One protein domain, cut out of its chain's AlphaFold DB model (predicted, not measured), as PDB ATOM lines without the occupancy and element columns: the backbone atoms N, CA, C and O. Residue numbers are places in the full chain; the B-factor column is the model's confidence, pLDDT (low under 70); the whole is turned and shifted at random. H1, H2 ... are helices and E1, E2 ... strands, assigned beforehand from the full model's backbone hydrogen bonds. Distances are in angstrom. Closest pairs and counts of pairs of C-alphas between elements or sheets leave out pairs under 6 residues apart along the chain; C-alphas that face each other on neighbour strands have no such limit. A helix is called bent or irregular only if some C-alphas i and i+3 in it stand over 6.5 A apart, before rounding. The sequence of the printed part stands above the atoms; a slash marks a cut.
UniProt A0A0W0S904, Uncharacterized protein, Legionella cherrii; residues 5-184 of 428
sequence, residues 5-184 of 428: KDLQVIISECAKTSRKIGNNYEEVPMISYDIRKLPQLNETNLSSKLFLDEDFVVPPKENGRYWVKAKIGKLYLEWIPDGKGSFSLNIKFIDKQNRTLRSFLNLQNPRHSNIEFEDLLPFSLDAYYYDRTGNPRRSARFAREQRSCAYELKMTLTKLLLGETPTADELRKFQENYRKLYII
ATOM      1  N   LYS A   5     -28.812 -36.356 -20.063       93.19
ATOM      2  CA  LYS A   5     -27.389 -36.706 -20.193       93.19
ATOM      3  C   LYS A   5     -26.979 -37.190 -21.591       93.19
ATOM      4  O   LYS A   5     -25.791 -37.207 -21.888       93.19
ATOM      5  N   ASP A   6     -27.944 -37.603 -22.413       93.00
ATOM      6  CA  ASP A   6     -27.702 -38.078 -23.777       93.00
ATOM      7  C   ASP A   6     -27.788 -36.923 -24.796       93.00
ATOM      8  O   ASP A   6     -27.515 -37.112 -25.981       93.00
ATOM      9  N   LEU A   7     -28.194 -35.722 -24.362       93.38
ATOM     10  CA  LEU A   7     -28.303 -34.549 -25.221       93.38
ATOM     11  C   LEU A   7     -26.958 -33.837 -25.369       93.38
ATOM     12  O   LEU A   7     -26.188 -33.695 -24.421       93.38
ATOM     13  N   GLN A   8     -26.719 -33.304 -26.567       91.75
ATOM     14  CA  GLN A   8     -25.569 -32.448 -26.817       91.75
ATOM     15  C   GLN A   8     -25.689 -31.140 -26.029       91.75
ATOM     16  O   GLN A   8     -26.722 -30.465 -26.050       91.75
ATOM     17  N   VAL A   9     -24.593 -30.786 -25.371       91.75
ATOM     18  CA  VAL A   9     -24.438 -29.539 -24.633       91.75
ATOM     19  C   VAL A   9     -24.280 -28.361 -25.596       91.75
ATOM     20  O   VAL A   9     -23.508 -28.429 -26.551       91.75
ATOM     21  N   ILE A  10     -24.971 -27.262 -25.305       91.62
ATOM     22  CA  ILE A  10     -24.843 -25.973 -25.984       91.62
ATOM     23  C   ILE A  10     -24.084 -25.023 -25.056       91.62
ATOM     24  O   ILE A  10     -24.528 -24.735 -23.940       91.62
ATOM     25  N   ILE A  11     -22.943 -24.527 -25.530       88.56
ATOM     26  CA  ILE A  11     -22.129 -23.525 -24.837       88.56
ATOM     27  C   ILE A  11     -22.428 -22.171 -25.476       88.56
ATOM     28  O   ILE A  11     -22.210 -21.991 -26.672       88.56
ATOM     29  N   SER A  12     -22.952 -21.227 -24.694       81.19
ATOM     30  CA  SER A  12     -23.222 -19.873 -25.179       81.19
ATOM     31  C   SER A  12     -22.025 -18.969 -24.911       81.19
ATOM     32  O   SER A  12     -21.705 -18.682 -23.760       81.19
ATOM     33  N   GLU A  13     -21.374 -18.488 -25.968       76.12
ATOM     34  CA  GLU A  13     -20.276 -17.518 -25.843       76.12
ATOM     35  C   GLU A  13     -20.779 -16.118 -25.446       76.12
ATOM     36  O   GLU A  13     -20.062 -15.344 -24.807       76.12
ATOM     37  N   CYS A  14     -22.034 -15.801 -25.782       71.56
ATOM     38  CA  CYS A  14     -22.656 -14.504 -25.509       71.56
ATOM     39  C   CYS A  14     -23.307 -14.424 -24.117       71.56
ATOM     40  O   CYS A  14     -23.405 -13.337 -23.545       71.56
ATOM     41  N   ALA A  15     -23.760 -15.551 -23.557       79.19
ATOM     42  CA  ALA A  15     -24.332 -15.607 -22.214       79.19
ATOM     43  C   ALA A  15     -23.279 -16.095 -21.213       79.19
ATOM     44  O   ALA A  15     -22.809 -17.229 -21.292       79.19
ATOM     45  N   LYS A  16     -22.904 -15.233 -20.262       85.69
ATOM     46  CA  LYS A  16     -21.864 -15.517 -19.268       85.69
ATOM     47  C   LYS A  16     -22.405 -15.415 -17.850       85.69
ATOM     48  O   LYS A  16     -23.111 -14.465 -17.509       85.69
ATOM     49  N   THR A  17     -21.990 -16.356 -17.015       88.06
ATOM     50  CA  THR A  17     -22.176 -16.317 -15.562       88.06
ATOM     51  C   THR A  17     -20.841 -16.013 -14.876       88.06
ATOM     52  O   THR A  17     -19.848 -15.714 -15.540       88.06
ATOM     53  N   SER A  18     -20.802 -16.000 -13.548       90.12
ATOM     54  CA  SER A  18     -19.586 -15.723 -12.779       90.12
ATOM     55  C   SER A  18     -19.193 -16.932 -11.944       90.12
ATOM     56  O   SER A  18     -20.056 -17.607 -11.405       90.12
ATOM     57  N   ARG A  19     -17.894 -17.186 -11.797       91.25
ATOM     58  CA  ARG A  19     -17.340 -18.227 -10.923       91.25
ATOM     59  C   ARG A  19     -16.287 -17.618 -10.008       91.25
ATOM     60  O   ARG A  19     -15.444 -16.845 -10.460       91.25
ATOM     61  N   LYS A  20     -16.311 -17.966  -8.723       89.50
ATOM     62  CA  LYS A  20     -15.313 -17.505  -7.754       89.50
ATOM     63  C   LYS A  20     -14.012 -18.294  -7.897       89.50
ATOM     64  O   LYS A  20     -14.022 -19.521  -7.845       89.50
ATOM     65  N   ILE A  21     -12.893 -17.585  -8.018       88.06
ATOM     66  CA  ILE A  21     -11.538 -18.147  -8.032       88.06
ATOM     67  C   ILE A  21     -10.686 -17.357  -7.042       88.06
ATOM     68  O   ILE A  21     -10.386 -16.179  -7.250       88.06
ATOM     69  N   GLY A  22     -10.329 -17.997  -5.926       87.56
ATOM     70  CA  GLY A  22      -9.687 -17.320  -4.800       87.56
ATOM     71  C   GLY A  22     -10.544 -16.151  -4.298       87.56
ATOM     72  O   GLY A  22     -11.683 -16.345  -3.869       87.56
ATOM     73  N   ASN A  23     -10.003 -14.933  -4.390       85.38
ATOM     74  CA  ASN A  23     -10.679 -13.693  -3.986       85.38
ATOM     75  C   ASN A  23     -11.343 -12.931  -5.150       85.38
ATOM     76  O   ASN A  23     -11.938 -11.879  -4.920       85.38
ATOM     77  N   ASN A  24     -11.263 -13.457  -6.376       88.75
ATOM     78  CA  ASN A  24     -11.775 -12.819  -7.588       88.75
ATOM     79  C   ASN A  24     -12.960 -13.592  -8.189       88.75
ATOM     80  O   ASN A  24     -13.226 -14.739  -7.827       88.75
ATOM     81  N   TYR A  25     -13.663 -12.949  -9.122       89.44
ATOM     82  CA  TYR A  25     -14.745 -13.548  -9.904       89.44
ATOM     83  C   TYR A  25     -14.376 -13.519 -11.386       89.44
ATOM     84  O   TYR A  25     -14.090 -12.449 -11.924       89.44
ATOM     85  N   GLU A  26     -14.393 -14.683 -12.026       90.56
ATOM     86  CA  GLU A  26     -14.164 -14.864 -13.461       90.56
ATOM     87  C   GLU A  26     -15.507 -15.010 -14.185       90.56
ATOM     88  O   GLU A  26     -16.428 -15.637 -13.658       90.56
ATOM     89  N   GLU A  27     -15.628 -14.448 -15.388       88.56
ATOM     90  CA  GLU A  27     -16.775 -14.714 -16.256       88.56
ATOM     91  C   GLU A  27     -16.582 -16.034 -17.000       88.56
ATOM     92  O   GLU A  27     -15.594 -16.208 -17.709       88.56
ATOM     93  N   VAL A  28     -17.549 -16.941 -16.879       89.56
ATOM     94  CA  VAL A  28     -17.523 -18.243 -17.552       89.56
ATOM     95  C   VAL A  28     -18.735 -18.388 -18.482       89.56
ATOM     96  O   VAL A  28     -19.820 -17.905 -18.134       89.56
ATOM     97  N   PRO A  29     -18.587 -19.027 -19.659       88.88
ATOM     98  CA  PRO A  29     -19.706 -19.282 -20.564       88.88
ATOM     99  C   PRO A  29     -20.821 -20.086 -19.890       88.88
ATOM    100  O   PRO A  29     -20.561 -21.003 -19.107       88.88
ATOM    101  N   MET A  30     -22.073 -19.768 -20.211       87.56
ATOM    102  CA  MET A  30     -23.210 -20.553 -19.747       87.56
ATOM    103  C   MET A  30     -23.336 -21.847 -20.551       87.56
ATOM    104  O   MET A  30     -23.343 -21.855 -21.783       87.56
ATOM    105  N   ILE A  31     -23.490 -22.942 -19.813       87.94
ATOM    106  CA  ILE A  31     -23.763 -24.276 -20.341       87.94
ATOM    107  C   ILE A  31     -25.271 -24.531 -20.277       87.94
ATOM    108  O   ILE A  31     -25.896 -24.292 -19.233       87.94
ATOM    109  N   SER A  32     -25.840 -25.023 -21.379       91.62
ATOM    110  CA  SER A  32     -27.266 -25.331 -21.499       91.62
ATOM    111  C   SER A  32     -27.538 -26.604 -22.306       91.62
ATOM    112  O   SER A  32     -26.782 -26.961 -23.205       91.62
ATOM    113  N   TYR A  33     -28.636 -27.282 -21.992       94.44
ATOM    114  CA  TYR A  33     -29.211 -28.384 -22.754       94.44
ATOM    115  C   TYR A  33     -30.502 -27.909 -23.428       94.44
ATOM    116  O   TYR A  33     -31.286 -27.166 -22.829       94.44
ATOM    117  N   ASP A  34     -30.757 -28.367 -24.655       93.50
ATOM    118  CA  ASP A  34     -32.038 -28.117 -25.322       93.50
ATOM    119  C   ASP A  34     -33.109 -29.063 -24.775       93.50
ATOM    120  O   ASP A  34     -33.335 -30.164 -25.280       93.50
ATOM    121  N   ILE A  35     -33.769 -28.613 -23.711       93.88
ATOM    122  CA  ILE A  35     -34.784 -29.374 -22.985       93.88
ATOM    123  C   ILE A  35     -35.979 -29.786 -23.870       93.88
ATOM    124  O   ILE A  35     -36.669 -30.751 -23.552       93.88
ATOM    125  N   ARG A  36     -36.202 -29.126 -25.018       92.75
ATOM    126  CA  ARG A  36     -37.262 -29.495 -25.978       92.75
ATOM    127  C   ARG A  36     -36.993 -30.806 -26.713       92.75
ATOM    128  O   ARG A  36     -37.920 -31.365 -27.290       92.75
ATOM    129  N   LYS A  37     -35.748 -31.294 -26.697       94.75
ATOM    130  CA  LYS A  37     -35.369 -32.591 -27.282       94.75
ATOM    131  C   LYS A  37     -35.750 -33.782 -26.399       94.75
ATOM    132  O   LYS A  37     -35.622 -34.925 -26.837       94.75
ATOM    133  N   LEU A  38     -36.184 -33.538 -25.162       95.94
ATOM    134  CA  LEU A  38     -36.732 -34.587 -24.309       95.94
ATOM    135  C   LEU A  38     -38.139 -34.992 -24.781       95.94
ATOM    136  O   LEU A  38     -38.852 -34.169 -25.359       95.94
ATOM    137  N   PRO A  39     -38.567 -36.239 -24.508       94.62
ATOM    138  CA  PRO A  39     -39.942 -36.664 -24.738       94.62
ATOM    139  C   PRO A  39     -40.948 -35.692 -24.114       94.62
ATOM    140  O   PRO A  39     -40.848 -35.351 -22.932       94.62
ATOM    141  N   GLN A  40     -41.932 -35.265 -24.902       94.44
ATOM    142  CA  GLN A  40     -43.019 -34.423 -24.416       94.44
ATOM    143  C   GLN A  40     -44.182 -35.285 -23.930       94.44
ATOM    144  O   GLN A  40     -44.527 -36.297 -24.543       94.44
ATOM    145  N   LEU A  41     -44.773 -34.890 -22.809       92.19
ATOM    146  CA  LEU A  41     -45.826 -35.634 -22.138       92.19
ATOM    147  C   LEU A  41     -47.016 -34.726 -21.833       92.19
ATOM    148  O   LEU A  41     -46.848 -33.604 -21.367       92.19
ATOM    149  N   ASN A  42     -48.227 -35.245 -22.029       88.44
ATOM    150  CA  ASN A  42     -49.445 -34.586 -21.569       88.44
ATOM    151  C   ASN A  42     -49.598 -34.731 -20.052       88.44
ATOM    152  O   ASN A  42     -49.325 -35.792 -19.489       88.44
ATOM    153  N   GLU A  43     -50.120 -33.691 -19.403       86.75
ATOM    154  CA  GLU A  43     -50.287 -33.632 -17.945       86.75
ATOM    155  C   GLU A  43     -51.092 -34.813 -17.368       86.75
ATOM    156  O   GLU A  43     -50.795 -35.285 -16.273       86.75
ATOM    157  N   THR A  44     -52.044 -35.363 -18.128       87.50
ATOM    158  CA  THR A  44     -52.857 -36.528 -17.731       87.50
ATOM    159  C   THR A  44     -52.029 -37.780 -17.444       87.50
ATOM    160  O   THR A  44     -52.425 -38.610 -16.633       87.50
ATOM    161  N   ASN A  45     -50.861 -37.916 -18.076       83.81
ATOM    162  CA  ASN A  45     -50.005 -39.093 -17.940       83.81
ATOM    163  C   ASN A  45     -48.934 -38.918 -16.849       83.81
ATOM    164  O   ASN A  45     -48.172 -39.851 -16.586       83.81
ATOM    165  N   LEU A  46     -48.864 -37.742 -16.212       86.31
ATOM    166  CA  LEU A  46     -47.772 -37.352 -15.318       86.31
ATOM    167  C   LEU A  46     -47.606 -38.331 -14.149       86.31
ATOM    168  O   LEU A  46     -46.512 -38.846 -13.928       86.31
ATOM    169  N   SER A  47     -48.694 -38.640 -13.440       83.69
ATOM    170  CA  SER A  47     -48.682 -39.505 -12.249       83.69
ATOM    171  C   SER A  47     -48.187 -40.925 -12.546       83.69
ATOM    172  O   SER A  47     -47.468 -41.514 -11.736       83.69
ATOM    173  N   SER A  48     -48.517 -41.456 -13.726       86.50
ATOM    174  CA  SER A  48     -48.105 -42.796 -14.158       86.50
ATOM    175  C   SER A  48     -46.612 -42.887 -14.493       86.50
ATOM    176  O   SER A  48     -46.003 -43.940 -14.307       86.50
ATOM    177  N   LYS A  49     -46.010 -41.777 -14.946       90.44
ATOM    178  CA  LYS A  49     -44.635 -41.734 -15.463       90.44
ATOM    179  C   LYS A  49     -43.606 -41.145 -14.502       90.44
ATOM    180  O   LYS A  49     -42.415 -41.398 -14.662       90.44
ATOM    181  N   LEU A  50     -44.043 -40.388 -13.499       91.44
ATOM    182  CA  LEU A  50     -43.189 -39.598 -12.603       91.44
ATOM    183  C   LEU A  50     -42.058 -40.399 -11.932       91.44
ATOM    184  O   LEU A  50     -40.946 -39.896 -11.777       91.44
ATOM    185  N   PHE A  51     -42.329 -41.651 -11.562       92.12
ATOM    186  CA  PHE A  51     -41.382 -42.516 -10.844       92.12
ATOM    187  C   PHE A  51     -40.618 -43.488 -11.750       92.12
ATOM    188  O   PHE A  51     -39.848 -44.307 -11.253       92.12
ATOM    189  N   LEU A  52     -40.814 -43.402 -13.069       91.19
ATOM    190  CA  LEU A  52     -40.090 -44.208 -14.049       91.19
ATOM    191  C   LEU A  52     -38.712 -43.603 -14.355       91.19
ATOM    192  O   LEU A  52     -38.358 -42.500 -13.932       91.19
ATOM    193  N   ASP A  53     -37.898 -44.334 -15.110       89.88
ATOM    194  CA  ASP A  53     -36.537 -43.916 -15.458       89.88
ATOM    195  C   ASP A  53     -36.459 -42.910 -16.614       89.88
ATOM    196  O   ASP A  53     -35.400 -42.322 -16.826       89.88
ATOM    197  N   GLU A  54     -37.563 -42.686 -17.321       91.75
ATOM    198  CA  GLU A  54     -37.670 -41.818 -18.501       91.75
ATOM    199  C   GLU A  54     -37.613 -40.338 -18.116       91.75
ATOM    200  O   GLU A  54     -38.343 -39.931 -17.216       91.75
ATOM    201  N   ASP A  55     -36.781 -39.534 -18.778       96.38
ATOM    202  CA  ASP A  55     -36.856 -38.076 -18.645       96.38
ATOM    203  C   ASP A  55     -37.922 -37.538 -19.601       96.38
ATOM    204  O   ASP A  55     -38.086 -38.054 -20.707       96.38
ATOM    205  N   PHE A  56     -38.660 -36.516 -19.176       96.38
ATOM    206  CA  PHE A  56     -39.700 -35.906 -19.999       96.38
ATOM    207  C   PHE A  56     -40.003 -34.473 -19.572       96.38
ATOM    208  O   PHE A  56     -39.687 -34.043 -18.458       96.38
ATOM    209  N   VAL A  57     -40.687 -33.755 -20.458       96.44
ATOM    210  CA  VAL A  57     -41.191 -32.402 -20.222       96.44
ATOM    211  C   VAL A  57     -42.687 -32.367 -20.493       96.44
ATOM    212  O   VAL A  57     -43.167 -32.945 -21.462       96.44
ATOM    213  N   VAL A  58     -43.425 -31.670 -19.642       95.50
ATOM    214  CA  VAL A  58     -44.801 -31.255 -19.891       95.50
ATOM    215  C   VAL A  58     -44.736 -29.786 -20.321       95.50
ATOM    216  O   VAL A  58     -44.482 -28.925 -19.468       95.50
ATOM    217  N   PRO A  59     -44.875 -29.494 -21.628       92.88
ATOM    218  CA  PRO A  59     -44.857 -28.125 -22.135       92.88
ATOM    219  C   PRO A  59     -46.041 -27.320 -21.571       92.88
ATOM    220  O   PRO A  59     -47.009 -27.909 -21.073       92.88
ATOM    221  N   PRO A  60     -45.994 -25.978 -21.632       91.06
ATOM    222  CA  PRO A  60     -47.104 -25.173 -21.148       91.06
ATOM    223  C   PRO A  60     -48.316 -25.381 -22.068       91.06
ATOM    224  O   PRO A  60     -48.164 -25.549 -23.278       91.06
ATOM    225  N   LYS A  61     -49.529 -25.378 -21.500       84.25
ATOM    226  CA  LYS A  61     -50.771 -25.593 -22.272       84.25
ATOM    227  C   LYS A  61     -51.000 -24.516 -23.330       84.25
ATOM    228  O   LYS A  61     -51.546 -24.802 -24.388       84.25
ATOM    229  N   GLU A  62     -50.582 -23.295 -23.028       80.88
ATOM    230  CA  GLU A  62     -50.708 -22.129 -23.892       80.88
ATOM    231  C   GLU A  62     -49.439 -21.280 -23.774       80.88
ATOM    232  O   GLU A  62     -48.746 -21.303 -22.750       80.88
ATOM    233  N   ASN A  63     -49.150 -20.492 -24.810       69.69
ATOM    234  CA  ASN A  63     -48.093 -19.487 -24.747       69.69
ATOM    235  C   ASN A  63     -48.476 -18.420 -23.710       69.69
ATOM    236  O   ASN A  63     -49.544 -17.820 -23.800       69.69
ATOM    237  N   GLY A  64     -47.616 -18.169 -22.720       71.38
ATOM    238  CA  GLY A  64     -47.895 -17.185 -21.674       71.38
ATOM    239  C   GLY A  64     -47.300 -17.556 -20.321       71.38
ATOM    240  O   GLY A  64     -46.245 -18.172 -20.244       71.38
ATOM    241  N   ARG A  65     -47.968 -17.158 -19.233       77.12
ATOM    242  CA  ARG A  65     -47.552 -17.457 -17.853       77.12
ATOM    243  C   ARG A  65     -48.218 -18.744 -17.368       77.12
ATOM    244  O   ARG A  65     -49.088 -18.709 -16.503       77.12
ATOM    245  N   TYR A  66     -47.814 -19.870 -17.941       88.62
ATOM    246  CA  TYR A  66     -48.250 -21.197 -17.509       88.62
ATOM    247  C   TYR A  66     -47.053 -22.037 -17.108       88.62
ATOM    248  O   TYR A  66     -46.017 -21.953 -17.748       88.62
ATOM    249  N   TRP A  67     -47.204 -22.859 -16.072       91.94
ATOM    250  CA  TRP A  67     -46.125 -23.702 -15.573       91.94
ATOM    251  C   TRP A  67     -45.650 -24.701 -16.626       91.94
ATOM    252  O   TRP A  67     -46.445 -25.466 -17.174       91.94
ATOM    253  N   VAL A  68     -44.337 -24.745 -16.827       94.56
ATOM    254  CA  VAL A  68     -43.668 -25.880 -17.462       94.56
ATOM    255  C   VAL A  68     -43.252 -26.839 -16.362       94.56
ATOM    256  O   VAL A  68     -42.794 -26.409 -15.302       94.56
ATOM    257  N   LYS A  69     -43.415 -28.138 -16.612       96.00
ATOM    258  CA  LYS A  69     -43.016 -29.188 -15.673       96.00
ATOM    259  C   LYS A  69     -42.023 -30.112 -16.352       96.00
ATOM    260  O   LYS A  69     -42.192 -30.435 -17.522       96.00
ATOM    261  N   ALA A  70     -41.013 -30.584 -15.642       96.81
ATOM    262  CA  ALA A  70     -40.103 -31.588 -16.176       96.81
ATOM    263  C   ALA A  70     -39.702 -32.593 -15.111       96.81
ATOM    264  O   ALA A  70     -39.461 -32.240 -13.961       96.81
ATOM    265  N   LYS A  71     -39.591 -33.853 -15.519       96.06
ATOM    266  CA  LYS A  71     -38.966 -34.902 -14.724       96.06
ATOM    267  C   LYS A  71     -37.638 -35.229 -15.383       96.06
ATOM    268  O   LYS A  71     -37.617 -35.680 -16.526       96.06
ATOM    269  N   ILE A  72     -36.540 -34.975 -14.677       96.69
ATOM    270  CA  ILE A  72     -35.189 -35.121 -15.216       96.69
ATOM    271  C   ILE A  72     -34.269 -35.692 -14.139       96.69
ATOM    272  O   ILE A  72     -34.083 -35.097 -13.074       96.69
ATOM    273  N   GLY A  73     -33.694 -36.863 -14.410       94.12
ATOM    274  CA  GLY A  73     -32.794 -37.533 -13.477       94.12
ATOM    275  C   GLY A  73     -33.476 -37.824 -12.138       94.12
ATOM    276  O   GLY A  73     -34.415 -38.624 -12.069       94.12
ATOM    277  N   LYS A  74     -32.978 -37.192 -11.067       91.44
ATOM    278  CA  LYS A  74     -33.504 -37.319  -9.694       91.44
ATOM    279  C   LYS A  74     -34.492 -36.219  -9.300       91.44
ATOM    280  O   LYS A  74     -34.981 -36.239  -8.172       91.44
ATOM    281  N   LEU A  75     -34.765 -35.263 -10.186       95.25
ATOM    282  CA  LEU A  75     -35.540 -34.069  -9.866       95.25
ATOM    283  C   LEU A  75     -36.818 -33.980 -10.695       95.25
ATOM    284  O   LEU A  75     -36.869 -34.360 -11.865       95.25
ATOM    285  N   TYR A  76     -37.843 -33.427 -10.067       95.44
ATOM    286  CA  TYR A  76     -39.044 -32.933 -10.709       95.44
ATOM    287  C   TYR A  76     -39.073 -31.414 -10.537       95.44
ATOM    288  O   TYR A  76     -38.955 -30.919  -9.420       95.44
ATOM    289  N   LEU A  77     -39.168 -30.683 -11.641       96.19
ATOM    290  CA  LEU A  77     -39.055 -29.229 -11.683       96.19
ATOM    291  C   LEU A  77     -40.339 -28.632 -12.235       96.19
ATOM    292  O   LEU A  77     -40.899 -29.149 -13.199       96.19
ATOM    293  N   GLU A  78     -40.761 -27.518 -11.659       94.94
ATOM    294  CA  GLU A  78     -41.883 -26.710 -12.114       94.94
ATOM    295  C   GLU A  78     -41.384 -25.268 -12.192       94.94
ATOM    296  O   GLU A  78     -40.812 -24.765 -11.225       94.94
ATOM    297  N   TRP A  79     -41.549 -24.598 -13.332       94.31
ATOM    298  CA  TRP A  79     -41.130 -23.201 -13.457       94.31
ATOM    299  C   TRP A  79     -42.042 -22.355 -14.339       94.31
ATOM    300  O   TRP A  79     -42.686 -22.846 -15.272       94.31
ATOM    301  N   ILE A  80     -42.050 -21.056 -14.053       91.69
ATOM    302  CA  ILE A  80     -42.864 -20.053 -14.742       91.69
ATOM    303  C   ILE A  80     -42.196 -18.665 -14.670       91.69
ATOM    304  O   ILE A  80     -41.616 -18.312 -13.641       91.69
ATOM    305  N   PRO A  81     -42.249 -17.849 -15.738       88.69
ATOM    306  CA  PRO A  81     -41.851 -16.447 -15.675       88.69
ATOM    307  C   PRO A  81     -42.957 -15.565 -15.072       88.69
ATOM    308  O   PRO A  81     -44.108 -15.608 -15.502       88.69
ATOM    309  N   ASP A  82     -42.579 -14.658 -14.168       80.62
ATOM    310  CA  ASP A  82     -43.497 -13.719 -13.493       80.62
ATOM    311  C   ASP A  82     -43.415 -12.273 -14.051       80.62
ATOM    312  O   ASP A  82     -44.168 -11.377 -13.651       80.62
ATOM    313  N   GLY A  83     -42.529 -12.043 -15.033       76.38
ATOM    314  CA  GLY A  83     -42.386 -10.797 -15.805       76.38
ATOM    315  C   GLY A  83     -41.200  -9.907 -15.400       76.38
ATOM    316  O   GLY A  83     -40.759  -9.902 -14.260       76.38
ATOM    317  N   LYS A  84     -40.665  -9.104 -16.334       76.25
ATOM    318  CA  LYS A  84     -39.501  -8.211 -16.093       76.25
ATOM    319  C   LYS A  84     -38.296  -8.931 -15.447       76.25
ATOM    320  O   LYS A  84     -37.662  -8.402 -14.532       76.25
ATOM    321  N   GLY A  85     -38.011 -10.149 -15.908       73.75
ATOM    322  CA  GLY A  85     -36.905 -10.979 -15.419       73.75
ATOM    323  C   GLY A  85     -37.170 -11.757 -14.121       73.75
ATOM    324  O   GLY A  85     -36.296 -12.512 -13.710       73.75
ATOM    325  N   SER A  86     -38.344 -11.625 -13.484       83.75
ATOM    326  CA  SER A  86     -38.718 -12.494 -12.357       83.75
ATOM    327  C   SER A  86     -39.196 -13.868 -12.826       83.75
ATOM    328  O   SER A  86     -39.786 -14.001 -13.904       83.75
ATOM    329  N   PHE A  87     -38.989 -14.878 -11.987       88.31
ATOM    330  CA  PHE A  87     -39.464 -16.240 -12.208       88.31
ATOM    331  C   PHE A  87     -39.747 -16.938 -10.879       88.31
ATOM    332  O   PHE A  87     -39.146 -16.606  -9.852       88.31
ATOM    333  N   SER A  88     -40.601 -17.949 -10.942       89.75
ATOM    334  CA  SER A  88     -40.822 -18.903  -9.867       89.75
ATOM    335  C   SER A  88     -40.323 -20.278 -10.308       89.75
ATOM    336  O   SER A  88     -40.565 -20.704 -11.441       89.75
ATOM    337  N   LEU A  89     -39.580 -20.946  -9.429       91.38
ATOM    338  CA  LEU A  89     -38.967 -22.244  -9.669       91.38
ATOM    339  C   LEU A  89     -39.156 -23.136  -8.445       91.38
ATOM    340  O   LEU A  89     -38.605 -22.859  -7.385       91.38
ATOM    341  N   ASN A  90     -39.865 -24.241  -8.638       90.12
ATOM    342  CA  ASN A  90     -40.084 -25.263  -7.627       90.12
ATOM    343  C   ASN A  90     -39.380 -26.543  -8.056       90.12
ATOM    344  O   ASN A  90     -39.587 -27.050  -9.159       90.12
ATOM    345  N   ILE A  91     -38.542 -27.077  -7.183       90.06
ATOM    346  CA  ILE A  91     -37.779 -28.297  -7.406       90.06
ATOM    347  C   ILE A  91     -38.140 -29.277  -6.304       90.06
ATOM    348  O   ILE A  91     -38.079 -28.966  -5.114       90.06
ATOM    349  N   LYS A  92     -38.475 -30.494  -6.714       87.50
ATOM    350  CA  LYS A  92     -38.770 -31.623  -5.843       87.50
ATOM    351  C   LYS A  92     -37.799 -32.758  -6.145       87.50
ATOM    352  O   LYS A  92     -37.492 -33.040  -7.302       87.50
ATOM    353  N   PHE A  93     -37.328 -33.432  -5.108       88.12
ATOM    354  CA  PHE A  93     -36.557 -34.660  -5.222       88.12
ATOM    355  C   PHE A  93     -37.498 -35.851  -5.428       88.12
ATOM    356  O   PHE A  93     -38.503 -35.992  -4.728       88.12
ATOM    357  N   ILE A  94     -37.170 -36.720  -6.382       88.12
ATOM    358  CA  ILE A  94     -37.957 -37.914  -6.695       88.12
ATOM    359  C   ILE A  94     -37.444 -39.080  -5.855       88.12
ATOM    360  O   ILE A  94     -36.429 -39.706  -6.170       88.12
ATOM    361  N   ASP A  95     -38.186 -39.421  -4.809       82.56
ATOM    362  CA  ASP A  95     -37.952 -40.632  -4.037       82.56
ATOM    363  C   ASP A  95     -38.623 -41.820  -4.733       82.56
ATOM    364  O   ASP A  95     -39.788 -42.151  -4.501       82.56
ATOM    365  N   LYS A  96     -37.866 -42.472  -5.619       84.75
ATOM    366  CA  LYS A  96     -38.343 -43.646  -6.362       84.75
ATOM    367  C   LYS A  96     -38.688 -44.829  -5.459       84.75
ATOM    368  O   LYS A  96     -39.588 -45.588  -5.801       84.75
ATOM    369  N   GLN A  97     -37.996 -44.991  -4.327       80.44
ATOM    370  CA  GLN A  97     -38.209 -46.129  -3.428       80.44
ATOM    371  C   GLN A  97     -39.573 -46.033  -2.747       80.44
ATOM    372  O   GLN A  97     -40.307 -47.018  -2.691       80.44
ATOM    373  N   ASN A  98     -39.927 -44.837  -2.275       79.12
ATOM    374  CA  ASN A  98     -41.206 -44.602  -1.609       79.12
ATOM    375  C   ASN A  98     -42.306 -44.115  -2.561       79.12
ATOM    376  O   ASN A  98     -43.450 -43.982  -2.139       79.12
ATOM    377  N   ARG A  99     -41.978 -43.884  -3.841       82.56
ATOM    378  CA  ARG A  99     -42.868 -43.291  -4.852       82.56
ATOM    379  C   ARG A  99     -43.482 -41.977  -4.370       82.56
ATOM    380  O   ARG A  99     -44.684 -41.752  -4.499       82.56
ATOM    381  N   THR A 100     -42.640 -41.107  -3.820       80.81
ATOM    382  CA  THR A 100     -43.035 -39.783  -3.334       80.81
ATOM    383  C   THR A 100     -42.164 -38.688  -3.937       80.81
ATOM    384  O   THR A 100     -41.015 -38.907  -4.324       80.81
ATOM    385  N   LEU A 101     -42.733 -37.489  -4.043       81.50
ATOM    386  CA  LEU A 101     -41.966 -36.274  -4.284       81.50
ATOM    387  C   LEU A 101     -41.676 -35.627  -2.938       81.50
ATOM    388  O   LEU A 101     -42.581 -35.485  -2.121       81.50
ATOM    389  N   ARG A 102     -40.427 -35.230  -2.720       76.94
ATOM    390  CA  ARG A 102     -40.021 -34.460  -1.546       76.94
ATOM    391  C   ARG A 102     -39.693 -33.049  -1.996       76.94
ATOM    392  O   ARG A 102     -38.950 -32.899  -2.964       76.94
ATOM    393  N   SER A 103     -40.223 -32.033  -1.328       75.62
ATOM    394  CA  SER A 103     -39.795 -30.650  -1.566       75.62
ATOM    395  C   SER A 103     -38.277 -30.557  -1.447       75.62
ATOM    396  O   SER A 103     -37.717 -31.155  -0.530       75.62
ATOM    397  N   PHE A 104     -37.614 -29.915  -2.412       77.50
ATOM    398  CA  PHE A 104     -36.152 -29.823  -2.452       77.50
ATOM    399  C   PHE A 104     -35.659 -28.380  -2.411       77.50
ATOM    400  O   PHE A 104     -34.849 -28.016  -1.562       77.50
ATOM    401  N   LEU A 105     -36.153 -27.551  -3.327       81.19
ATOM    402  CA  LEU A 105     -35.761 -26.153  -3.440       81.19
ATOM    403  C   LEU A 105     -36.892 -25.366  -4.091       81.19
ATOM    404  O   LEU A 105     -37.240 -25.662  -5.229       81.19
ATOM    405  N   ASN A 106     -37.397 -24.335  -3.419       79.19
ATOM    406  CA  ASN A 106     -38.369 -23.413  -4.002       79.19
ATOM    407  C   ASN A 106     -37.781 -22.007  -4.004       79.19
ATOM    408  O   ASN A 106     -37.259 -21.529  -2.998       79.19
ATOM    409  N   LEU A 107     -37.809 -21.372  -5.169       83.00
ATOM    410  CA  LEU A 107     -37.182 -20.089  -5.421       83.00
ATOM    411  C   LEU A 107     -38.182 -19.158  -6.075       83.00
ATOM    412  O   LEU A 107     -38.660 -19.411  -7.182       83.00
ATOM    413  N   GLN A 108     -38.407 -18.024  -5.424       83.12
ATOM    414  CA  GLN A 108     -39.079 -16.890  -6.030       83.12
ATOM    415  C   GLN A 108     -38.039 -15.804  -6.290       83.12
ATOM    416  O   GLN A 108     -37.548 -15.153  -5.367       83.12
ATOM    417  N   ASN A 109     -37.662 -15.632  -7.555       82.88
ATOM    418  CA  ASN A 109     -36.695 -14.617  -7.942       82.88
ATOM    419  C   ASN A 109     -37.435 -13.305  -8.243       82.88
ATOM    420  O   ASN A 109     -38.258 -13.280  -9.164       82.88
ATOM    421  N   PRO A 110     -37.184 -12.216  -7.497       79.19
ATOM    422  CA  PRO A 110     -37.942 -10.981  -7.640       79.19
ATOM    423  C   PRO A 110     -37.628 -10.254  -8.954       79.19
ATOM    424  O   PRO A 110     -36.663 -10.546  -9.665       79.19
ATOM    425  N   ARG A 111     -38.454  -9.254  -9.281       75.75
ATOM    426  CA  ARG A 111     -38.222  -8.381 -10.441       75.75
ATOM    427  C   ARG A 111     -36.878  -7.671 -10.311       75.75
ATOM    428  O   ARG A 111     -36.510  -7.246  -9.221       75.75
ATOM    429  N   HIS A 112     -36.193  -7.487 -11.440       69.94
ATOM    430  CA  HIS A 112     -34.886  -6.818 -11.499       69.94
ATOM    431  C   HIS A 112     -33.775  -7.495 -10.674       69.94
ATOM    432  O   HIS A 112     -32.809  -6.832 -10.298       69.94
ATOM    433  N   SER A 113     -33.895  -8.802 -10.414       75.56
ATOM    434  CA  SER A 113     -32.819  -9.596  -9.820       75.56
ATOM    435  C   SER A 113     -31.552  -9.568 -10.683       75.56
ATOM    436  O   SER A 113     -31.612  -9.453 -11.910       75.56
ATOM    437  N   ASN A 114     -30.395  -9.693 -10.033       81.25
ATOM    438  CA  ASN A 114     -29.108  -9.845 -10.716       81.25
ATOM    439  C   ASN A 114     -28.818 -11.304 -11.118       81.25
ATOM    440  O   ASN A 114     -27.747 -11.572 -11.659       81.25
ATOM    441  N   ILE A 115     -29.728 -12.228 -10.798       85.44
ATOM    442  CA  ILE A 115     -29.632 -13.658 -11.098       85.44
ATOM    443  C   ILE A 115     -30.678 -13.999 -12.152       85.44
ATOM    444  O   ILE A 115     -31.863 -13.694 -11.983       85.44
ATOM    445  N   GLU A 116     -30.234 -14.647 -13.219       86.31
ATOM    446  CA  GLU A 116     -31.076 -15.177 -14.286       86.31
ATOM    447  C   GLU A 116     -31.447 -16.640 -14.013       86.31
ATOM    448  O   GLU A 116     -30.840 -17.325 -13.191       86.31
ATOM    449  N   PHE A 117     -32.457 -17.150 -14.713       89.25
ATOM    450  CA  PHE A 117     -32.865 -18.550 -14.574       89.25
ATOM    451  C   PHE A 117     -31.732 -19.505 -14.991       89.25
ATOM    452  O   PHE A 117     -31.447 -20.501 -14.325       89.25
ATOM    453  N   GLU A 118     -31.026 -19.142 -16.057       89.88
ATOM    454  CA  GLU A 118     -29.887 -19.855 -16.628       89.88
ATOM    455  C   GLU A 118     -28.653 -19.863 -15.713       89.88
ATOM    456  O   GLU A 118     -27.771 -20.710 -15.887       89.88
ATOM    457  N   ASP A 119     -28.581 -18.967 -14.720       89.88
ATOM    458  CA  ASP A 119     -27.552 -19.024 -13.679       89.88
ATOM    459  C   ASP A 119     -27.787 -20.194 -12.710       89.88
ATOM    460  O   ASP A 119     -26.829 -20.666 -12.105       89.88
ATOM    461  N   LEU A 120     -29.031 -20.678 -12.576       91.69
ATOM    462  CA  LEU A 120     -29.425 -21.741 -11.641       91.69
ATOM    463  C   LEU A 120     -29.627 -23.098 -12.314       91.69
ATOM    464  O   LEU A 120     -29.371 -24.133 -11.700       91.69
ATOM    465  N   LEU A 121     -30.103 -23.116 -13.558       94.38
ATOM    466  CA  LEU A 121     -30.434 -24.350 -14.268       94.38
ATOM    467  C   LEU A 121     -29.643 -24.493 -15.574       94.38
ATOM    468  O   LEU A 121     -29.278 -23.503 -16.212       94.38
ATOM    469  N   PRO A 122     -29.334 -25.732 -15.999       94.38
ATOM    470  CA  PRO A 122     -28.566 -25.990 -17.208       94.38
ATOM    471  C   PRO A 122     -29.463 -26.042 -18.451       94.38
ATOM    472  O   PRO A 122     -29.225 -26.830 -19.351       94.38
ATOM    473  N   PHE A 123     -30.515 -25.240 -18.528       93.06
ATOM    474  CA  PHE A 123     -31.355 -25.108 -19.717       93.06
ATOM    475  C   PHE A 123     -32.002 -23.731 -19.708       93.06
ATOM    476  O   PHE A 123     -32.151 -23.117 -18.651       93.06
ATOM    477  N   SER A 124     -32.349 -23.235 -20.894       89.81
ATOM    478  CA  SER A 124     -32.895 -21.890 -21.009       89.81
ATOM    479  C   SER A 124     -34.382 -21.866 -20.702       89.81
ATOM    480  O   SER A 124     -35.143 -22.722 -21.159       89.81
ATOM    481  N   LEU A 125     -34.794 -20.830 -19.977       88.25
ATOM    482  CA  LEU A 125     -36.197 -20.507 -19.793       88.25
ATOM    483  C   LEU A 125     -36.841 -20.261 -21.173       88.25
ATOM    484  O   LEU A 125     -37.993 -20.634 -21.403       88.25
ATOM    485  N   ASP A 126     -36.092 -19.683 -22.123       86.75
ATOM    486  CA  ASP A 126     -36.556 -19.317 -23.472       86.75
ATOM    487  C   ASP A 126     -36.978 -20.513 -24.309       86.75
ATOM    488  O   ASP A 126     -37.745 -20.331 -25.242       86.75
ATOM    489  N   ALA A 127     -36.608 -21.736 -23.919       88.75
ATOM    490  CA  ALA A 127     -37.104 -22.961 -24.539       88.75
ATOM    491  C   ALA A 127     -38.638 -22.989 -24.692       88.75
ATOM    492  O   ALA A 127     -39.141 -23.568 -25.651       88.75
ATOM    493  N   TYR A 128     -39.379 -22.357 -23.775       89.06
ATOM    494  CA  TYR A 128     -40.842 -22.292 -23.835       89.06
ATOM    495  C   TYR A 128     -41.423 -20.876 -23.709       89.06
ATOM    496  O   TYR A 128     -42.640 -20.724 -23.775       89.06
ATOM    497  N   TYR A 129     -40.597 -19.832 -23.556       86.38
ATOM    498  CA  TYR A 129     -41.102 -18.451 -23.513       86.38
ATOM    499  C   TYR A 129     -40.154 -17.467 -24.214       86.38
ATOM    500  O   TYR A 129     -39.375 -16.784 -23.556       86.38
ATOM    501  N   TYR A 130     -40.227 -17.398 -25.542       74.44
ATOM    502  CA  TYR A 130     -39.324 -16.604 -26.387       74.44
ATOM    503  C   TYR A 130     -39.524 -15.075 -26.295       74.44
ATOM    504  O   TYR A 130     -38.585 -14.326 -26.543       74.44
ATOM    505  N   ASP A 131     -40.697 -14.597 -25.864       64.81
ATOM    506  CA  ASP A 131     -41.070 -13.168 -25.922       64.81
ATOM    507  C   ASP A 131     -40.839 -12.392 -24.610       64.81
ATOM    508  O   ASP A 131     -41.595 -11.479 -24.253       64.81
ATOM    509  N   ARG A 132     -39.821 -12.748 -23.818       67.44
ATOM    510  CA  ARG A 132     -39.590 -12.053 -22.541       67.44
ATOM    511  C   ARG A 132     -38.882 -10.718 -22.736       67.44
ATOM    512  O   ARG A 132     -37.748 -10.643 -23.186       67.44
ATOM    513  N   THR A 133     -39.521  -9.653 -22.267       55.31
ATOM    514  CA  THR A 133     -38.913  -8.323 -22.173       55.31
ATOM    515  C   THR A 133     -38.198  -8.148 -20.830       55.31
ATOM    516  O   THR A 133     -38.844  -8.116 -19.774       55.31
ATOM    517  N   GLY A 134     -36.875  -7.987 -20.851       56.50
ATOM    518  CA  GLY A 134     -36.093  -7.586 -19.681       56.50
ATOM    519  C   GLY A 134     -34.601  -7.833 -19.861       56.50
ATOM    520  O   GLY A 134     -34.194  -8.968 -20.066       56.50
ATOM    521  N   ASN A 135     -33.790  -6.779 -19.732       56.47
ATOM    522  CA  ASN A 135     -32.337  -6.912 -19.704       56.47
ATOM    523  C   ASN A 135     -31.852  -7.028 -18.248       56.47
ATOM    524  O   ASN A 135     -32.085  -6.108 -17.454       56.47
ATOM    525  N   PRO A 136     -31.184  -8.128 -17.879       59.16
ATOM    526  CA  PRO A 136     -30.601  -8.306 -16.554       59.16
ATOM    527  C   PRO A 136     -29.456  -7.309 -16.312       59.16
ATOM    528  O   PRO A 136     -28.686  -6.967 -17.214       59.16
ATOM    529  N   ARG A 137     -29.323  -6.815 -15.074       61.31
ATOM    530  CA  ARG A 137     -28.276  -5.852 -14.687       61.31
ATOM    531  C   ARG A 137     -26.955  -6.576 -14.405       61.31
ATOM    532  O   ARG A 137     -26.623  -6.883 -13.267       61.31
ATOM    533  N   ARG A 138     -26.178  -6.850 -15.456       63.50
ATOM    534  CA  ARG A 138     -24.985  -7.723 -15.389       63.50
ATOM    535  C   ARG A 138     -23.683  -7.069 -14.888       63.50
ATOM    536  O   ARG A 138     -22.725  -7.786 -14.610       63.50
ATOM    537  N   SER A 139     -23.592  -5.741 -14.783       58.69
ATOM    538  CA  SER A 139     -22.293  -5.043 -14.681       58.69
ATOM    539  C   SER A 139     -21.779  -4.740 -13.262       58.69
ATOM    540  O   SER A 139     -20.622  -4.352 -13.115       58.69
ATOM    541  N   ALA A 140     -22.571  -4.927 -12.201       64.31
ATOM    542  CA  ALA A 140     -22.157  -4.564 -10.837       64.31
ATOM    543  C   ALA A 140     -21.331  -5.661 -10.125       64.31
ATOM    544  O   ALA A 140     -21.568  -6.855 -10.306       64.31
ATOM    545  N   ARG A 141     -20.403  -5.276  -9.229       66.31
ATOM    546  CA  ARG A 141     -19.616  -6.219  -8.395       66.31
ATOM    547  C   ARG A 141     -20.511  -7.156  -7.572       66.31
ATOM    548  O   ARG A 141     -20.262  -8.356  -7.546       66.31
ATOM    549  N   PHE A 142     -21.577  -6.625  -6.972       65.62
ATOM    550  CA  PHE A 142     -22.573  -7.413  -6.233       65.62
ATOM    551  C   PHE A 142     -23.301  -8.434  -7.124       65.62
ATOM    552  O   PHE A 142     -23.567  -9.552  -6.688       65.62
ATOM    553  N   ALA A 143     -23.530  -8.106  -8.401       79.50
ATOM    554  CA  ALA A 143     -24.107  -9.039  -9.367       79.50
ATOM    555  C   ALA A 143     -23.156 -10.204  -9.700       79.50
ATOM    556  O   ALA A 143     -23.614 -11.292 -10.037       79.50
ATOM    557  N   ARG A 144     -21.829 -10.022  -9.605       84.62
ATOM    558  CA  ARG A 144     -20.853 -11.111  -9.819       84.62
ATOM    559  C   ARG A 144     -20.832 -12.109  -8.663       84.62
ATOM    560  O   ARG A 144     -20.768 -13.309  -8.902       84.62
ATOM    561  N   GLU A 145     -20.921 -11.628  -7.425       87.31
ATOM    562  CA  GLU A 145     -20.997 -12.504  -6.248       87.31
ATOM    563  C   GLU A 145     -22.290 -13.324  -6.236       87.31
ATOM    564  O   GLU A 145     -22.240 -14.541  -6.059       87.31
ATOM    565  N   GLN A 146     -23.433 -12.681  -6.499       87.31
ATOM    566  CA  GLN A 146     -24.720 -13.372  -6.591       87.31
ATOM    567  C   GLN A 146     -24.722 -14.418  -7.716       87.31
ATOM    568  O   GLN A 146     -25.057 -15.575  -7.469       87.31
ATOM    569  N   ARG A 147     -24.246 -14.070  -8.919       88.94
ATOM    570  CA  ARG A 147     -24.112 -15.045 -10.015       88.94
ATOM    571  C   ARG A 147     -23.153 -16.182  -9.685       88.94
ATOM    572  O   ARG A 147     -23.447 -17.322 -10.012       88.94
ATOM    573  N   SER A 148     -22.063 -15.913  -8.965       91.44
ATOM    574  CA  SER A 148     -21.169 -16.981  -8.514       91.44
ATOM    575  C   SER A 148     -21.803 -17.916  -7.503       91.44
ATOM    576  O   SER A 148     -21.534 -19.113  -7.558       91.44
ATOM    577  N   CYS A 149     -22.625 -17.411  -6.589       91.12
ATOM    578  CA  CYS A 149     -23.362 -18.290  -5.693       91.12
ATOM    579  C   CYS A 149     -24.373 -19.131  -6.487       91.12
ATOM    580  O   CYS A 149     -24.484 -20.329  -6.244       91.12
ATOM    581  N   ALA A 150     -25.063 -18.528  -7.463       91.94
ATOM    582  CA  ALA A 150     -26.050 -19.214  -8.297       91.94
ATOM    583  C   ALA A 150     -25.395 -20.303  -9.159       91.94
ATOM    584  O   ALA A 150     -25.898 -21.422  -9.213       91.94
ATOM    585  N   TYR A 151     -24.214 -20.021  -9.710       92.31
ATOM    586  CA  TYR A 151     -23.389 -20.983 -10.434       92.31
ATOM    587  C   TYR A 151     -23.052 -22.220  -9.586       92.31
ATOM    588  O   TYR A 151     -23.208 -23.348 -10.052       92.31
ATOM    589  N   GLU A 152     -22.654 -22.049  -8.322       92.12
ATOM    590  CA  GLU A 152     -22.389 -23.184  -7.422       92.12
ATOM    591  C   GLU A 152     -23.657 -24.014  -7.146       92.12
ATOM    592  O   GLU A 152     -23.598 -25.249  -7.102       92.12
ATOM    593  N   LEU A 153     -24.825 -23.364  -7.027       92.56
ATOM    594  CA  LEU A 153     -26.106 -24.077  -6.942       92.56
ATOM    595  C   LEU A 153     -26.371 -24.879  -8.219       92.56
ATOM    596  O   LEU A 153     -26.689 -26.070  -8.147       92.56
ATOM    597  N   LYS A 154     -26.172 -24.252  -9.383       94.38
ATOM    598  CA  LYS A 154     -26.346 -24.870 -10.699       94.38
ATOM    599  C   LYS A 154     -25.479 -26.100 -10.882       94.38
ATOM    600  O   LYS A 154     -25.966 -27.082 -11.435       94.38
ATOM    601  N   MET A 155     -24.234 -26.099 -10.409       93.62
ATOM    602  CA  MET A 155     -23.362 -27.273 -10.517       93.62
ATOM    603  C   MET A 155     -23.957 -28.493  -9.803       93.62
ATOM    604  O   MET A 155     -24.020 -29.583 -10.375       93.62
ATOM    605  N   THR A 156     -24.470 -28.303  -8.588       92.06
ATOM    606  CA  THR A 156     -25.096 -29.382  -7.804       92.06
ATOM    607  C   THR A 156     -26.425 -29.826  -8.419       92.06
ATOM    608  O   THR A 156     -26.674 -31.025  -8.557       92.06
ATOM    609  N   LEU A 157     -27.263 -28.873  -8.846       94.31
ATOM    610  CA  LEU A 157     -28.520 -29.165  -9.542       94.31
ATOM    611  C   LEU A 157     -28.270 -29.938 -10.838       94.31
ATOM    612  O   LEU A 157     -28.946 -30.927 -11.102       94.31
ATOM    613  N   THR A 158     -27.258 -29.548 -11.612       95.00
ATOM    614  CA  THR A 158     -26.887 -30.217 -12.865       95.00
ATOM    615  C   THR A 158     -26.508 -31.672 -12.617       95.00
ATOM    616  O   THR A 158     -27.017 -32.543 -13.313       95.00
ATOM    617  N   LYS A 159     -25.712 -31.975 -11.583       94.12
ATOM    618  CA  LYS A 159     -25.415 -33.369 -11.211       94.12
ATOM    619  C   LYS A 159     -26.679 -34.178 -10.920       94.12
ATOM    620  O   LYS A 159     -26.845 -35.280 -11.438       94.12
ATOM    621  N   LEU A 160     -27.599 -33.621 -10.133       93.38
ATOM    622  CA  LEU A 160     -28.865 -34.283  -9.803       93.38
ATOM    623  C   LEU A 160     -29.746 -34.512 -11.045       93.38
ATOM    624  O   LEU A 160     -30.354 -35.580 -11.175       93.38
ATOM    625  N   LEU A 161     -29.774 -33.552 -11.976       95.38
ATOM    626  CA  LEU A 161     -30.462 -33.663 -13.268       95.38
ATOM    627  C   LEU A 161     -29.831 -34.736 -14.166       95.38
ATOM    628  O   LEU A 161     -30.543 -35.476 -14.836       95.38
ATOM    629  N   LEU A 162     -28.507 -34.886 -14.141       94.19
ATOM    630  CA  LEU A 162     -27.796 -35.942 -14.873       94.19
ATOM    631  C   LEU A 162     -27.903 -37.325 -14.200       94.19
ATOM    632  O   LEU A 162     -27.451 -38.328 -14.754       94.19
ATOM    633  N   GLY A 163     -28.550 -37.406 -13.033       90.06
ATOM    634  CA  GLY A 163     -28.739 -38.639 -12.267       90.06
ATOM    635  C   GLY A 163     -27.570 -38.992 -11.343       90.06
ATOM    636  O   GLY A 163     -27.587 -40.046 -10.705       90.06
ATOM    637  N   GLU A 164     -26.581 -38.113 -11.221       89.62
ATOM    638  CA  GLU A 164     -25.422 -38.275 -10.347       89.62
ATOM    639  C   GLU A 164     -25.775 -37.972  -8.880       89.62
ATOM    640  O   GLU A 164     -26.844 -37.445  -8.552       89.62
ATOM    641  N   THR A 165     -24.904 -38.371  -7.953       86.75
ATOM    642  CA  THR A 165     -25.048 -38.077  -6.519       86.75
ATOM    643  C   THR A 165     -24.000 -37.035  -6.126       86.75
ATOM    644  O   THR A 165     -22.812 -37.329  -6.261       86.75
ATOM    645  N   PRO A 166     -24.402 -35.843  -5.649       84.62
ATOM    646  CA  PRO A 166     -23.463 -34.857  -5.124       84.62
ATOM    647  C   PRO A 166     -22.661 -35.407  -3.941       84.62
ATOM    648  O   PRO A 166     -23.172 -36.203  -3.150       84.62
ATOM    649  N   THR A 167     -21.415 -34.965  -3.800       82.19
ATOM    650  CA  THR A 167     -20.602 -35.289  -2.619       82.19
ATOM    651  C   THR A 167     -21.049 -34.476  -1.399       82.19
ATOM    652  O   THR A 167     -21.747 -33.467  -1.521       82.19
ATOM    653  N   ALA A 168     -20.620 -34.880  -0.199       74.31
ATOM    654  CA  ALA A 168     -20.922 -34.143   1.031       74.31
ATOM    655  C   ALA A 168     -20.408 -32.688   0.992       74.31
ATOM    656  O   ALA A 168     -21.107 -31.772   1.424       74.31
ATOM    657  N   ASP A 169     -19.221 -32.458   0.421       79.38
ATOM    658  CA  ASP A 169     -18.668 -31.111   0.258       79.38
ATOM    659  C   ASP A 169     -19.458 -30.260  -0.741       79.38
ATOM    660  O   ASP A 169     -19.610 -29.055  -0.542       79.38
ATOM    661  N   GLU A 170     -19.989 -30.868  -1.802       83.25
ATOM    662  CA  GLU A 170     -20.839 -30.179  -2.776       83.25
ATOM    663  C   GLU A 170     -22.179 -29.780  -2.163       83.25
ATOM    664  O   GLU A 170     -22.609 -28.642  -2.333       83.25
ATOM    665  N   LEU A 171     -22.795 -30.661  -1.370       77.88
ATOM    666  CA  LEU A 171     -24.013 -30.341  -0.620       77.88
ATOM    667  C   LEU A 171     -23.777 -29.219   0.396       77.88
ATOM    668  O   LEU A 171     -24.593 -28.305   0.511       77.88
ATOM    669  N   ARG A 172     -22.634 -29.232   1.090       76.75
ATOM    670  CA  ARG A 172     -22.250 -28.150   2.002       76.75
ATOM    671  C   ARG A 172     -22.089 -26.820   1.263       76.75
ATOM    672  O   ARG A 172     -22.666 -25.816   1.678       76.75
ATOM    673  N   LYS A 173     -21.368 -26.802   0.135       83.81
ATOM    674  CA  LYS A 173     -21.235 -25.604  -0.715       83.81
ATOM    675  C   LYS A 173     -22.585 -25.131  -1.242       83.81
ATOM    676  O   LYS A 173     -22.830 -23.926  -1.280       83.81
ATOM    677  N   PHE A 174     -23.464 -26.052  -1.625       85.19
ATOM    678  CA  PHE A 174     -24.816 -25.729  -2.056       85.19
ATOM    679  C   PHE A 174     -25.567 -24.973  -0.954       85.19
ATOM    680  O   PHE A 174     -26.057 -23.871  -1.187       85.19
ATOM    681  N   GLN A 175     -25.578 -25.500   0.271       75.56
ATOM    682  CA  GLN A 175     -26.224 -24.854   1.416       75.56
ATOM    683  C   GLN A 175     -25.628 -23.477   1.722       75.56
ATOM    684  O   GLN A 175     -26.365 -22.513   1.924       75.56
ATOM    685  N   GLU A 176     -24.299 -23.362   1.747       81.69
ATOM    686  CA  GLU A 176     -23.607 -22.098   2.012       81.69
ATOM    687  C   GLU A 176     -23.981 -21.020   0.984       81.69
ATOM    688  O   GLU A 176     -24.292 -19.886   1.355       81.69
ATOM    689  N   ASN A 177     -23.985 -21.364  -0.307       86.25
ATOM    690  CA  ASN A 177     -24.313 -20.427  -1.380       86.25
ATOM    691  C   ASN A 177     -25.813 -20.112  -1.440       86.25
ATOM    692  O   ASN A 177     -26.181 -18.960  -1.665       86.25
ATOM    693  N   TYR A 178     -26.679 -21.084  -1.142       81.69
ATOM    694  CA  TYR A 178     -28.120 -20.866  -1.030       81.69
ATOM    695  C   TYR A 178     -28.436 -19.856   0.077       81.69
ATOM    696  O   TYR A 178     -29.157 -18.882  -0.146       81.69
ATOM    697  N   ARG A 179     -27.822 -20.031   1.256       73.94
ATOM    698  CA  ARG A 179     -27.960 -19.096   2.382       73.94
ATOM    699  C   ARG A 179     -27.501 -17.689   2.003       73.94
ATOM    700  O   ARG A 179     -28.191 -16.720   2.311       73.94
ATOM    701  N   LYS A 180     -26.368 -17.548   1.307       81.31
ATOM    702  CA  LYS A 180     -25.879 -16.235   0.849       81.31
ATOM    703  C   LYS A 180     -26.868 -15.543  -0.084       81.31
ATOM    704  O   LYS A 180     -27.123 -14.354   0.091       81.31
ATOM    705  N   LEU A 181     -27.441 -16.285  -1.027       78.50
ATOM    706  CA  LEU A 181     -28.354 -15.730  -2.021       78.50
ATOM    707  C   LEU A 181     -29.703 -15.323  -1.446       78.50
ATOM    708  O   LEU A 181     -30.114 -14.178  -1.605       78.50
ATOM    709  N   TYR A 182     -30.382 -16.256  -0.787       71.62
ATOM    710  CA  TYR A 182     -31.815 -16.122  -0.519       71.62
ATOM    711  C   TYR A 182     -32.131 -15.793   0.936       71.62
ATOM    712  O   TYR A 182     -33.202 -15.267   1.228       71.62
ATOM    713  N   ILE A 183     -31.188 -16.050   1.844       65.00
ATOM    714  CA  ILE A 183     -31.369 -15.812   3.279       65.00
ATOM    715  C   ILE A 183     -30.670 -14.514   3.699       65.00
ATOM    716  O   ILE A 183     -31.238 -13.689   4.410       65.00
ATOM    717  N   ILE A 184     -29.439 -14.288   3.235       59.25
ATOM    718  CA  ILE A 184     -28.653 -13.091   3.571       59.25
ATOM    719  C   ILE A 184     -28.902 -11.952   2.566       59.25
ATOM    720  O   ILE A 184     -28.992 -10.801   2.983       59.25
TER     721      ILE A 184
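AT A GLANCE: This is residues 5 to 184 of the 428 residues of an uncharacterized protein of Legionella cherrii (UniProt A0A0W0S904). A twisted sheet of five strands, E3 to E7, makes one wall, and a long, bent hairpin of E1 and E2 stands opposite; the short helix H2 and the long helix H3 fill the space between them. H4 folds back over H3 on the side away from the hairpin, and the short H1 lies at the far end of the molecule, by the sheet's edge strand E3. The printed part has 180 residues, with four named helices and seven named strands in the order E1 E2 H1 E3 E4 E5 E6 E7 H2 H3 H4; the class is mixed, helices and strands. The larger sheet runs E3 - E4 - E5 - E6 - E7, all antiparallel, as is the pair E1 - E2. The whole is compact, with a radius of gyration of the C-alphas of 16.0 A and spans of 48 by 40 by 31 A.

IN THESE COORDINATES: E1, residues 9 to 21, starts at C-alpha 9 (-24.438, -29.539, -24.633), bends by 95 degrees at residue 14 and measures 23.9 A; E2, residues 24 to 33, measures 27.9 A. H1 is residues 43 to 49, irregular, with C-alphas 44 and 47 7.5 A apart. E3 is residues 56 to 58 and E4 residues 68 to 72. E5, residues 75 to 83, measures 25.0 A; E6, residues 86 to 95, 29.4 A; E7, residues 100 to 109, 26.4 A. H2 is residues 117 to 120. H3, residues 141 to 161, measures 29.9 A, and H4, residues 168 to 184, 22.6 A, ending at C-alpha 184 (-28.653, -13.091, 3.571).

HOW THE PARTS SIT: E3 to E7 form a meander, each strand the antiparallel neighbour of the one before; N 58 and O 69, 2.7 A, N 70 and O 77, 2.8 A, N 78 and O 90, 2.8 A, and N 91 and O 105, 2.7 A, are within hydrogen-bond range. H3 only grazes this sheet, with residues 157 to 161. The hairpin E1 and E2 has N 19 and O 26 at 2.8 A; the closest C-alphas of E1 and H3, Arg 19 and Ser 148, are 4.7 A apart. H2 and H3 touch, closest at the C-alphas of Leu 120 and Lys 154, 4.5 A. H3 and H4, a helical hairpin, touch at Cys 149 and Asn 177, their closest C-alphas, 4.9 A, opposite ways at a steep tilt of 42 degrees. O i to N i+4 pairs are within range in 16 of 17 for H3, 12 of 13 for H4 and 1 of 3 for H1, which has 3 of 4 O i to N i+3 pairs; H2 is too short for an i+4 pair.

THE WHOLE: The C-alphas farthest apart, Asn 23 and Thr 44, are 49.9 A apart. The printed part has no cut, and the link from H2 to H3, residues 121 to 140, is long. Mean pLDDT of the printed part is 85.2; residues 63, 112, 131 to 142 and 183 to 184 are under 70.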